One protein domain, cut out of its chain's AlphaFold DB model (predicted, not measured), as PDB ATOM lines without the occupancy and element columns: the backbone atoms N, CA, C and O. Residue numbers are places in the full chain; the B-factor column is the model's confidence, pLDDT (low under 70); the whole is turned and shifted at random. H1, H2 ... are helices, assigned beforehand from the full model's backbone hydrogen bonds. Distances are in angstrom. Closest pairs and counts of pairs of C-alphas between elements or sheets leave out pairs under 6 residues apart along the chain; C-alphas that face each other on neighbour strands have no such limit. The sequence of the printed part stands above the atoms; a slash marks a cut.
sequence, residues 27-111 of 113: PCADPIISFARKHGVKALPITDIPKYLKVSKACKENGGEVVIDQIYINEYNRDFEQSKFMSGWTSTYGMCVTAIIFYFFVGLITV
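What this domain is: This is residues 27 to 111 of the 113 residues of an uncharacterized protein of Candidatus Marinimicrobia bacterium (UniProt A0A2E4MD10). A long helix, H3, has two shorter helices, H1 and H2, packed on its first part to make a small head, and from the other end of H3 the chain turns into a second long helix, H4, which touches no helix and whose residues 99 to 110, with Val 111 after them, stick out as an arm. H1 runs beside H3, while H2 joins H3 through a tight turn and stands steeply to it. The printed part has 85 residues with four named helices, in the order H1, H2, H3, H4, and no named strand; the class is all helix. The whole is only just extended, close to loose, with a radius of gyration of the C-alphas of 18.3 A, and spans 61 by 28 by 16 A; without the arm, residues 99 to 111, the body spans 45 by 24 by 15 A.

How they stand to each other: Start with H3, residues 65 to 84. Look at its residues 70 to 75, with which alone it touches H1, residues 31 to 39; the closest C-alphas, those of Arg 37 and Ile 71, are 5.0 A apart. These two helices run the same way at a shallow tilt of 32 degrees. Next look at residues 65 to 68 of H3, which touch residues 56 to 60 of H2, itself residues 49 to 61; the closest C-alphas are those of Ser 56 and Ile 68, 6.9 A apart. H2 and H3 run opposite ways at a steep tilt of 48 degrees. H2 also touches H1, with its residues 52 to 56 alone, and the closest C-alphas, of Ile 32 and Tyr 52, are 6.3 A apart; the two lines are about perpendicular, at 80 degrees. H4, residues 92 to 110, is apart from H1, H2 and H3. Every O i to N i+4 pair is within hydrogen-bond range in H1, H2 and H4, and 15 of 16 are in H3.

Where its parts are: Find C-alpha 65 at (36.742, -6.071, -33.922); from there H3 runs 29.4 A to C-alpha 84 at (49.442, -32.551, -34.095). H1 begins at C-alpha 31, at (29.014, -13.737, -21.189), and is 12.0 A long. H2 runs 18.3 A from Ile 49 to Glu 61. H4 runs 26.7 A from Thr 92 to C-alpha 110 at (22.842, -56.444, -45.961).

The domain as a whole: The C-alphas farthest apart are those of Gly 63 and Val 111, at 61.3 A. Residues 99 to 111 stand free; without them the body spans 45 by 24 by 15 A. The printed part has no cut. The link from H2 to H3 is tight, with 3 residues, and those from H1 to H2 and from H3 to H4 are short, with 9 and 7. The mean pLDDT of the printed part is 87.7, and residues 89 to 90 are under 70.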
ATOM      1  N   PRO A  27      28.093  -4.666 -25.923       76.69
ATOM      2  CA  PRO A  27      27.882  -5.986 -26.536       76.69
ATOM      3  C   PRO A  27      29.119  -6.904 -26.506       76.69
ATOM      4  O   PRO A  27      28.991  -8.117 -26.629       76.69
ATOM      5  N   CYS A  28      30.323  -6.362 -26.306       81.06
ATOM      6  CA  CYS A  28      31.547  -7.150 -26.145       81.06
ATOM      7  C   CYS A  28      31.769  -7.698 -24.722       81.06
ATOM      8  O   CYS A  28      32.671  -8.516 -24.525       81.06
ATOM      9  N   ALA A  29      30.998  -7.234 -23.734       85.38
ATOM     10  CA  ALA A  29      31.025  -7.714 -22.351       85.38
ATOM     11  C   ALA A  29      30.053  -8.883 -22.106       85.38
ATOM     12  O   ALA A  29      29.988  -9.403 -20.993       85.38
ATOM     13  N   ASP A  30      29.320  -9.307 -23.140       87.62
ATOM     14  CA  ASP A  30      28.371 -10.412 -23.058       87.62
ATOM     15  C   ASP A  30      29.066 -11.720 -22.609       87.62
ATOM     16  O   ASP A  30      30.162 -12.055 -23.093       87.62
ATOM     17  N   PRO A  31      28.448 -12.492 -21.694       88.88
ATOM     18  CA  PRO A  31      29.014 -13.737 -21.189       88.88
ATOM     19  C   PRO A  31      29.340 -14.746 -22.297       88.88
ATOM     20  O   PRO A  31      30.339 -15.456 -22.179       88.88
ATOM     21  N   ILE A  32      28.580 -14.778 -23.394       90.25
ATOM     22  CA  ILE A  32      28.805 -15.682 -24.529       90.25
ATOM     23  C   ILE A  32      30.110 -15.323 -25.248       90.25
ATOM     24  O   ILE A  32      30.886 -16.215 -25.593       90.25
ATOM     25  N   ILE A  33      30.413 -14.030 -25.408       89.88
ATOM     26  CA  ILE A  33      31.695 -13.571 -25.968       89.88
ATOM     27  C   ILE A  33      32.849 -13.928 -25.026       89.88
ATOM     28  O   ILE A  33      33.897 -14.399 -25.474       89.88
ATOM     29  N   SER A  34      32.661 -13.762 -23.712       89.75
ATOM     30  CA  SER A  34      33.677 -14.134 -22.717       89.75
ATOM     31  C   SER A  34      33.962 -15.644 -22.710       89.75
ATOM     32  O   SER A  34      35.121 -16.067 -22.638       89.75
ATOM     33  N   PHE A  35      32.916 -16.461 -22.867       91.75
ATOM     34  CA  PHE A  35      33.016 -17.910 -22.952       91.75
ATOM     35  C   PHE A  35      33.731 -18.335 -24.234       91.75
ATOM     36  O   PHE A  35      34.687 -19.110 -24.164       91.75
ATOM     37  N   ALA A  36      33.328 -17.774 -25.380       91.38
ATOM     38  CA  ALA A  36      33.956 -18.020 -26.673       91.38
ATOM     39  C   ALA A  36      35.440 -17.627 -26.670       91.38
ATOM     40  O   ALA A  36      36.269 -18.344 -27.218       91.38
ATOM     41  N   ARG A  37      35.827 -16.556 -25.971       89.81
ATOM     42  CA  ARG A  37      37.241 -16.177 -25.827       89.81
ATOM     43  C   ARG A  37      38.080 -17.216 -25.090       89.81
ATOM     44  O   ARG A  37      39.247 -17.397 -25.428       89.81
ATOM     45  N   LYS A  38      37.509 -17.886 -24.088       90.50
ATOM     46  CA  LYS A  38      38.224 -18.880 -23.276       90.50
ATOM     47  C   LYS A  38      38.201 -20.279 -23.896       90.50
ATOM     48  O   LYS A  38      39.203 -20.986 -23.833       90.50
ATOM     49  N   HIS A  39      37.071 -20.681 -24.473       90.12
ATOM     50  CA  HIS A  39      36.838 -22.051 -24.938       90.12
ATOM     51  C   HIS A  39      36.647 -22.170 -26.455       90.12
ATOM     52  O   HIS A  39      36.495 -23.286 -26.946       90.12
ATOM     53  N   GLY A  40      36.728 -21.080 -27.212       89.50
ATOM     54  CA  GLY A  40      36.434 -21.033 -28.645       89.50
ATOM     55  C   GLY A  40      34.938 -21.088 -28.944       89.50
ATOM     56  O   GLY A  40      34.120 -21.472 -28.107       89.50
ATOM     57  N   VAL A  41      34.584 -20.708 -30.165       91.19
ATOM     58  CA  VAL A  41      33.197 -20.660 -30.635       91.19
ATOM     59  C   VAL A  41      32.631 -22.070 -30.790       91.19
ATOM     60  O   VAL A  41      31.466 -22.298 -30.479       91.19
ATOM     61  N   LYS A  42      33.454 -23.049 -31.189       87.00
ATOM     62  CA  LYS A  42      33.034 -24.453 -31.363       87.00
ATOM     63  C   LYS A  42      32.617 -25.152 -30.065       87.00
ATOM     64  O   LYS A  42      31.994 -26.205 -30.127       87.00
ATOM     65  N   ALA A  43      32.978 -24.600 -28.905       88.25
ATOM     66  CA  ALA A  43      32.570 -25.129 -27.603       88.25
ATOM     67  C   ALA A  43      31.184 -24.634 -27.159       88.25
ATOM     68  O   ALA A  43      30.665 -25.113 -26.151       88.25
ATOM     69  N   LEU A  44      30.597 -23.665 -27.871       90.94
ATOM     70  CA  LEU A  44      29.244 -23.199 -27.593       90.94
ATOM     71  C   LEU A  44      28.215 -24.274 -27.974       90.94
ATOM     72  O   LEU A  44      28.388 -24.968 -28.981       90.94
ATOM     73  N   PRO A  45      27.117 -24.400 -27.212       89.81
ATOM     74  CA  PRO A  45      26.012 -25.253 -27.619       89.81
ATOM     75  C   PRO A  45      25.366 -24.698 -28.895       89.81
ATOM     76  O   PRO A  45      25.328 -23.489 -29.128       89.81
ATOM     77  N   ILE A  46      24.813 -25.591 -29.721       88.94
ATOM     78  CA  ILE A  46      24.231 -25.242 -31.032       88.94
ATOM     79  C   ILE A  46      23.104 -24.203 -30.893       88.94
ATOM     80  O   ILE A  46      22.921 -23.361 -31.772       88.94
ATOM     81  N   THR A  47      22.388 -24.222 -29.766       89.38
ATOM     82  CA  THR A  47      21.324 -23.265 -29.426       89.38
ATOM     83  C   THR A  47      21.822 -21.829 -29.291       89.38
ATOM     84  O   THR A  47      21.078 -20.901 -29.599       89.38
ATOM     85  N   ASP A  48      23.080 -21.639 -28.888       91.06
ATOM     86  CA  ASP A  48      23.628 -20.325 -28.542       91.06
ATOM     87  C   ASP A  48      24.422 -19.708 -29.696       91.06
ATOM     88  O   ASP A  48      24.721 -18.516 -29.677       91.06
ATOM     89  N   ILE A  49      24.712 -20.486 -30.745       91.25
ATOM     90  CA  ILE A  49      25.339 -20.011 -31.985       91.25
ATOM     91  C   ILE A  49      24.600 -18.804 -32.592       91.25
ATOM     92  O   ILE A  49      25.260 -17.797 -32.860       91.25
ATOM     93  N   PRO A  50      23.266 -18.822 -32.808       91.75
ATOM     94  CA  PRO A  50      22.576 -17.659 -33.368       91.75
ATOM     95  C   PRO A  50      22.707 -16.418 -32.472       91.75
ATOM     96  O   PRO A  50      22.907 -15.311 -32.980       91.75
ATOM     97  N   LYS A  51      22.671 -16.596 -31.144       90.75
ATOM     98  CA  LYS A  51      22.864 -15.508 -30.180       90.75
ATOM     99  C   LYS A  51      24.291 -14.959 -30.249       90.75
ATOM    100  O   LYS A  51      24.468 -13.748 -30.352       90.75
ATOM    101  N   TYR A  52      25.299 -15.830 -30.307       91.56
ATOM    102  CA  TYR A  52      26.697 -15.445 -30.504       91.56
ATOM    103  C   TYR A  52      26.898 -14.635 -31.788       91.56
ATOM    104  O   TYR A  52      27.590 -13.620 -31.769       91.56
ATOM    105  N   LEU A  53      26.275 -15.023 -32.905       91.06
ATOM    106  CA  LEU A  53      26.381 -14.284 -34.168       91.06
ATOM    107  C   LEU A  53      25.780 -12.874 -34.064       91.06
ATOM    108  O   LEU A  53      26.389 -11.910 -34.525       91.06
ATOM    109  N   LYS A  54      24.619 -12.736 -33.411       91.25
ATOM    110  CA  LYS A  54      23.967 -11.436 -33.174       91.25
ATOM    111  C   LYS A  54      24.842 -10.529 -32.302       91.25
ATOM    112  O   LYS A  54      25.105  -9.385 -32.668       91.25
ATOM    113  N   VAL A  55      25.346 -11.059 -31.188       91.38
ATOM    114  CA  VAL A  55      26.167 -10.317 -30.218       91.38
ATOM    115  C   VAL A  55      27.554  -9.983 -30.773       91.38
ATOM    116  O   VAL A  55      28.023  -8.860 -30.618       91.38
ATOM    117  N   SER A  56      28.211 -10.915 -31.468       90.06
ATOM    118  CA  SER A  56      29.529 -10.677 -32.075       90.06
ATOM    119  C   SER A  56      29.470  -9.621 -33.174       90.06
ATOM    120  O   SER A  56      30.365  -8.779 -33.248       90.06
ATOM    121  N   LYS A  57      28.399  -9.599 -33.979       90.56
ATOM    122  CA  LYS A  57      28.163  -8.534 -34.958       90.56
ATOM    123  C   LYS A  57      27.993  -7.176 -34.274       90.56
ATOM    124  O   LYS A  57      28.697  -6.237 -34.633       90.56
ATOM    125  N   ALA A  58      27.147  -7.097 -33.244       90.19
ATOM    126  CA  ALA A  58      26.978  -5.873 -32.463       90.19
ATOM    127  C   ALA A  58      28.295  -5.424 -31.798       90.19
ATOM    128  O   ALA A  58      28.606  -4.238 -31.768       90.19
ATOM    129  N   CYS A  59      29.109  -6.362 -31.307       88.94
ATOM    130  CA  CYS A  59      30.429  -6.075 -30.745       88.94
ATOM    131  C   CYS A  59      31.397  -5.509 -31.796       88.94
ATOM    132  O   CYS A  59      32.070  -4.516 -31.520       88.94
ATOM    133  N   LYS A  60      31.429  -6.066 -33.015       89.31
ATOM    134  CA  LYS A  60      32.231  -5.520 -34.125       89.31
ATOM    135  C   LYS A  60      31.811  -4.098 -34.492       89.31
ATOM    136  O   LYS A  60      32.666  -3.226 -34.600       89.31
ATOM    137  N   GLU A  61      30.509  -3.853 -34.617       88.94
ATOM    138  CA  GLU A  61      29.957  -2.531 -34.954       88.94
ATOM    139  C   GLU A  61      30.261  -1.469 -33.881       88.94
ATOM    140  O   GLU A  61      30.421  -0.297 -34.206       88.94
ATOM    141  N   ASN A  62      30.435  -1.876 -32.617       86.38
ATOM    142  CA  ASN A  62      30.839  -1.002 -31.509       86.38
ATOM    143  C   ASN A  62      32.370  -0.892 -31.322       86.38
ATOM    144  O   ASN A  62      32.837  -0.463 -30.268       86.38
ATOM    145  N   GLY A  63      33.169  -1.282 -32.323       83.56
ATOM    146  CA  GLY A  63      34.633  -1.155 -32.298       83.56
ATOM    147  C   GLY A  63      35.375  -2.304 -31.603       83.56
ATOM    148  O   GLY A  63      36.582  -2.221 -31.384       83.56
ATOM    149  N   GLY A  64      34.688  -3.399 -31.275       86.62
ATOM    150  CA  GLY A  64      35.261  -4.606 -30.672       86.62
ATOM    151  C   GLY A  64      35.847  -5.610 -31.668       86.62
ATOM    152  O   GLY A  64      35.928  -6.796 -31.355       86.62
ATOM    153  N   GLU A  65      36.237  -5.180 -32.867       89.00
ATOM    154  CA  GLU A  65      36.742  -6.071 -33.922       89.00
ATOM    155  C   GLU A  65      37.958  -6.891 -33.465       89.00
ATOM    156  O   GLU A  65      37.946  -8.117 -33.568       89.00
ATOM    157  N   VAL A  66      38.928  -6.234 -32.819       89.88
ATOM    158  CA  VAL A  66      40.142  -6.869 -32.274       89.88
ATOM    159  C   VAL A  66      39.810  -7.995 -31.293       89.88
ATOM    160  O   VAL A  66      40.491  -9.019 -31.257       89.88
ATOM    161  N   VAL A  67      38.745  -7.831 -30.502       88.50
ATOM    162  CA  VAL A  67      38.306  -8.853 -29.548       88.50
ATOM    163  C   VAL A  67      37.831 -10.097 -30.283       88.50
ATOM    164  O   VAL A  67      38.214 -11.200 -29.902       88.50
ATOM    165  N   ILE A  68      36.997  -9.938 -31.311       91.44
ATOM    166  CA  ILE A  68      36.455 -11.073 -32.062       91.44
ATOM    167  C   ILE A  68      37.556 -11.763 -32.875       91.44
ATOM    168  O   ILE A  68      37.612 -12.992 -32.909       91.44
ATOM    169  N   ASP A  69      38.477 -11.000 -33.455       92.25
ATOM    170  CA  ASP A  69      39.605 -11.558 -34.199       92.25
ATOM    171  C   ASP A  69      40.560 -12.333 -33.285       92.25
ATOM    172  O   ASP A  69      41.040 -13.407 -33.650       92.25
ATOM    173  N   GLN A  70      40.769 -11.866 -32.049       92.12
ATOM    174  CA  GLN A  70      41.538 -12.612 -31.056       92.12
ATOM    175  C   GLN A  70      40.885 -13.962 -30.720       92.12
ATOM    176  O   GLN A  70      41.597 -14.952 -30.556       92.12
ATOM    177  N   ILE A  71      39.550 -14.031 -30.640       91.94
ATOM    178  CA  ILE A  71      38.829 -15.303 -30.434       91.94
ATOM    179  C   ILE A  71      39.151 -16.268 -31.577       91.94
ATOM    180  O   ILE A  71      39.518 -17.416 -31.324       91.94
ATOM    181  N   TYR A  72      39.083 -15.786 -32.819       91.62
ATOM    182  CA  TYR A  72      39.370 -16.588 -34.004       91.62
ATOM    183  C   TYR A  72      40.824 -17.077 -34.049       91.62
ATOM    184  O   TYR A  72      41.068 -18.261 -34.272       91.62
ATOM    185  N   ILE A  73      41.796 -16.198 -33.783       93.81
ATOM    186  CA  ILE A  73      43.225 -16.553 -33.770       93.81
ATOM    187  C   ILE A  73      43.527 -17.569 -32.664       93.81
ATOM    188  O   ILE A  73      44.257 -18.536 -32.887       93.81
ATOM    189  N   ASN A  74      42.959 -17.380 -31.473       92.62
ATOM    190  CA  ASN A  74      43.149 -18.304 -30.357       92.62
ATOM    191  C   ASN A  74      42.562 -19.685 -30.666       92.62
ATOM    192  O   ASN A  74      43.193 -20.704 -30.380       92.62
ATOM    193  N   GLU A  75      41.369 -19.723 -31.260       91.19
ATOM    194  CA  GLU A  75      40.731 -20.967 -31.682       91.19
ATOM    195  C   GLU A  75      41.542 -21.666 -32.778       91.19
ATOM    196  O   GLU A  75      41.811 -22.859 -32.656       91.19
ATOM    197  N   TYR A  76      42.036 -20.917 -33.766       89.75
ATOM    198  CA  TYR A  76      42.916 -21.432 -34.812       89.75
ATOM    199  C   TYR A  76      44.203 -22.047 -34.248       89.75
ATOM    200  O   TYR A  76      44.551 -23.176 -34.587       89.75
ATOM    201  N   ASN A  77      44.898 -21.343 -33.349       92.31
ATOM    202  CA  ASN A  77      46.135 -21.841 -32.742       92.31
ATOM    203  C   ASN A  77      45.898 -23.104 -31.910       92.31
ATOM    204  O   ASN A  77      46.708 -24.030 -31.928       92.31
ATOM    205  N   ARG A  78      44.772 -23.174 -31.196       87.88
ATOM    206  CA  ARG A  78      44.405 -24.368 -30.436       87.88
ATOM    207  C   ARG A  78      44.098 -25.549 -31.352       87.88
ATOM    208  O   ARG A  78      44.567 -26.651 -31.077       87.88
ATOM    209  N   ASP A  79      43.341 -25.327 -32.419       87.19
ATOM    210  CA  ASP A  79      43.035 -26.365 -33.403       87.19
ATOM    211  C   ASP A  79      44.315 -26.855 -34.094       87.19
ATOM    212  O   ASP A  79      44.494 -28.057 -34.297       87.19
ATOM    213  N   PHE A  80      45.249 -25.943 -34.380       88.44
ATOM    214  CA  PHE A  80      46.570 -26.277 -34.901       88.44
ATOM    215  C   PHE A  80      47.353 -27.181 -33.937       88.44
ATOM    216  O   PHE A  80      47.852 -28.225 -34.354       88.44
ATOM    217  N   GLU A  81      47.412 -26.856 -32.643       88.56
ATOM    218  CA  GLU A  81      48.077 -27.711 -31.649       88.56
ATOM    219  C   GLU A  81      47.381 -29.071 -31.480       88.56
ATOM    220  O   GLU A  81      48.052 -30.101 -31.426       88.56
ATOM    221  N   GLN A  82      46.045 -29.115 -31.463       83.88
ATOM    222  CA  GLN A  82      45.297 -30.375 -31.363       83.88
ATOM    223  C   GLN A  82      45.463 -31.267 -32.599       83.88
ATOM    224  O   GLN A  82      45.491 -32.495 -32.473       83.88
ATOM    225  N   SER A  83      45.636 -30.668 -33.781       81.19
ATOM    226  CA  SER A  83      45.859 -31.409 -35.024       81.19
ATOM    227  C   SER A  83      47.143 -32.246 -34.997       81.19
ATOM    228  O   SER A  83      47.161 -33.343 -35.557       81.19
ATOM    229  N   LYS A  84      48.180 -31.804 -34.264       84.44
ATOM    230  CA  LYS A  84      49.442 -32.551 -34.095       84.44
ATOM    231  C   LYS A  84      49.237 -33.904 -33.423       84.44
ATOM    232  O   LYS A  84      49.962 -34.851 -33.709       84.44
ATOM    233  N   PHE A  85      48.243 -33.996 -32.546       83.94
ATOM    234  CA  PHE A  85      47.901 -35.220 -31.827       83.94
ATOM    235  C   PHE A  85      46.780 -36.007 -32.508       83.94
ATOM    236  O   PHE A  85      46.292 -36.977 -31.933       83.94
ATOM    237  N   MET A  86      46.341 -35.584 -33.706       75.06
ATOM    238  CA  MET A  86      45.185 -36.155 -34.406       75.06
ATOM    239  C   MET A  86      43.956 -36.276 -33.485       75.06
ATOM    240  O   MET A  86      43.156 -37.204 -33.617       75.06
ATOM    241  N   SER A  87      43.815 -35.348 -32.536       72.88
ATOM    242  CA  SER A  87      42.803 -35.389 -31.486       72.88
ATOM    243  C   SER A  87      41.543 -34.667 -31.947       72.88
ATOM    244  O   SER A  87      41.597 -33.500 -32.323       72.88
ATOM    245  N   GLY A  88      40.402 -35.352 -31.892       70.88
ATOM    246  CA  GLY A  88      39.093 -34.784 -32.210       70.88
ATOM    247  C   GLY A  88      38.221 -35.729 -33.030       70.88
ATOM    248  O   GLY A  88      38.713 -36.606 -33.738       70.88
ATOM    249  N   TRP A  89      36.906 -35.534 -32.952       64.81
ATOM    250  CA  TRP A  89      35.934 -36.353 -33.683       64.81
ATOM    251  C   TRP A  89      36.044 -36.190 -35.211       64.81
ATOM    252  O   TRP A  89      35.782 -37.134 -35.947       64.81
ATOM    253  N   THR A  90      36.511 -35.026 -35.682       68.44
ATOM    254  CA  THR A  90      36.784 -34.733 -37.102       68.44
ATOM    255  C   THR A  90      38.212 -35.063 -37.539       68.44
ATOM    256  O   THR A  90      38.615 -34.694 -38.640       68.44
ATOM    257  N   SER A  91      39.016 -35.703 -36.688       79.12
ATOM    258  CA  SER A  91      40.363 -36.132 -37.066       79.12
ATOM    259  C   SER A  91      40.302 -37.140 -38.215       79.12
ATOM    260  O   SER A  91      39.410 -37.992 -38.242       79.12
ATOM    261  N   THR A  92      41.275 -37.100 -39.134       77.44
ATOM    262  CA  THR A  92      41.396 -38.074 -40.234       77.44
ATOM    263  C   THR A  92      41.333 -39.510 -39.712       77.44
ATOM    264  O   THR A  92      40.646 -40.350 -40.289       77.44
ATOM    265  N   TYR A  93      41.973 -39.774 -38.570       80.56
ATOM    266  CA  TYR A  93      41.922 -41.076 -37.912       80.56
ATOM    267  C   TYR A  93      40.494 -41.451 -37.477       80.56
ATOM    268  O   TYR A  93      40.020 -42.541 -37.793       80.56
ATOM    269  N   GLY A  94      39.778 -40.533 -36.817       81.88
ATOM    270  CA  GLY A  94      38.393 -40.746 -36.387       81.88
ATOM    271  C   GLY A  94      37.445 -41.013 -37.558       81.88
ATOM    272  O   GLY A  94      36.622 -41.929 -37.493       81.88
ATOM    273  N   MET A  95      37.614 -40.284 -38.664       85.69
ATOM    274  CA  MET A  95      36.828 -40.470 -39.888       85.69
ATOM    275  C   MET A  95      37.083 -41.835 -40.536       85.69
ATOM    276  O   MET A  95      36.130 -42.546 -40.859       85.69
ATOM    277  N   CYS A  96      38.350 -42.240 -40.683       87.12
ATOM    278  CA  CYS A  96      38.705 -43.542 -41.248       87.12
ATOM    279  C   CYS A  96      38.161 -44.704 -40.406       87.12
ATOM    280  O   CYS A  96      37.561 -45.627 -40.954       87.12
ATOM    281  N   VAL A  97      38.320 -44.648 -39.080       88.50
ATOM    282  CA  VAL A  97      37.806 -45.684 -38.169       88.50
ATOM    283  C   VAL A  97      36.280 -45.762 -38.237       88.50
ATOM    284  O   VAL A  97      35.727 -46.854 -38.365       88.50
ATOM    285  N   THR A  98      35.595 -44.615 -38.232       89.00
ATOM    286  CA  THR A  98      34.128 -44.562 -38.336       89.00
ATOM    287  C   THR A  98      33.636 -45.166 -39.651       89.00
ATOM    288  O   THR A  98      32.691 -45.952 -39.638       89.00
ATOM    289  N   ALA A  99      34.291 -44.863 -40.777       92.06
ATOM    290  CA  ALA A  99      33.927 -45.415 -42.082       92.06
ATOM    291  C   ALA A  99      34.080 -46.945 -42.137       92.06
ATOM    292  O   ALA A  99      33.190 -47.629 -42.640       92.06
ATOM    293  N   ILE A 100      35.172 -47.488 -41.585       93.75
ATOM    294  CA  ILE A 100      35.410 -48.940 -41.525       93.75
ATOM    295  C   ILE A 100      34.335 -49.625 -40.676       93.75
ATOM    296  O   ILE A 100      33.743 -50.614 -41.106       93.75
ATOM    297  N   ILE A 101      34.057 -49.084 -39.486       92.94
ATOM    298  CA  ILE A 101      33.031 -49.614 -38.581       92.94
ATOM    299  C   ILE A 101      31.654 -49.568 -39.250       92.94
ATOM    300  O   ILE A 101      30.926 -50.560 -39.236       92.94
ATOM    301  N   PHE A 102      31.307 -48.443 -39.875       93.69
ATOM    302  CA  PHE A 102      30.043 -48.281 -40.581       93.69
ATOM    303  C   PHE A 102      29.892 -49.308 -41.707       93.69
ATOM    304  O   PHE A 102      28.873 -49.989 -41.773       93.69
ATOM    305  N   TYR A 103      30.918 -49.483 -42.545       93.69
ATOM    306  CA  TYR A 103      30.893 -50.470 -43.625       93.69
ATOM    307  C   TYR A 103      30.739 -51.902 -43.098       93.69
ATOM    308  O   TYR A 103      29.953 -52.674 -43.644       93.69
ATOM    309  N   PHE A 104      31.434 -52.247 -42.010       93.00
ATOM    310  CA  PHE A 104      31.317 -53.555 -41.366       93.00
ATOM    311  C   PHE A 104      29.886 -53.837 -40.886       93.00
ATOM    312  O   PHE A 104      29.329 -54.890 -41.188       93.00
ATOM    313  N   PHE A 105      29.263 -52.886 -40.185       92.75
ATOM    314  CA  PHE A 105      27.894 -53.053 -39.694       92.75
ATOM    315  C   PHE A 105      26.852 -53.044 -40.809       92.75
ATOM    316  O   PHE A 105      25.924 -53.847 -40.768       92.75
ATOM    317  N   VAL A 106      27.010 -52.186 -41.820       93.12
ATOM    318  CA  VAL A 106      26.139 -52.206 -43.001       93.12
ATOM    319  C   VAL A 106      26.238 -53.564 -43.687       93.12
ATOM    320  O   VAL A 106      25.203 -54.177 -43.909       93.12
ATOM    321  N   GLY A 107      27.451 -54.073 -43.923       88.62
ATOM    322  CA  GLY A 107      27.670 -55.389 -44.523       88.62
ATOM    323  C   GLY A 107      27.053 -56.541 -43.725       88.62
ATOM    324  O   GLY A 107      26.478 -57.446 -44.317       88.62
ATOM    325  N   LEU A 108      27.098 -56.494 -42.389       88.81
ATOM    326  CA  LEU A 108      26.421 -57.487 -41.542       88.81
ATOM    327  C   LEU A 108      24.891 -57.457 -41.670       88.81
ATOM    328  O   LEU A 108      24.253 -58.489 -41.485       88.81
ATOM    329  N   ILE A 109      24.304 -56.291 -41.948       88.38
ATOM    330  CA  ILE A 109      22.854 -56.130 -42.106       88.38
ATOM    331  C   ILE A 109      22.405 -56.513 -43.523       88.38
ATOM    332  O   ILE A 109      21.321 -57.069 -43.679       88.38
ATOM    333  N   THR A 110      23.202 -56.207 -44.551       86.62
ATOM    334  CA  THR A 110      22.842 -56.444 -45.961       86.62
ATOM    335  C   THR A 110      23.242 -57.807 -46.508       86.62
ATOM    336  O   THR A 110      22.741 -58.182 -47.566       86.62
ATOM    337  N   VAL A 111      24.110 -58.564 -45.833       83.25
ATOM    338  CA  VAL A 111      24.340 -59.971 -46.185       83.25
ATOM    339  C   VAL A 111      23.086 -60.776 -45.826       83.25
ATOM    340  O   VAL A 111      22.837 -61.084 -44.660       83.25
TER     341      VAL A 111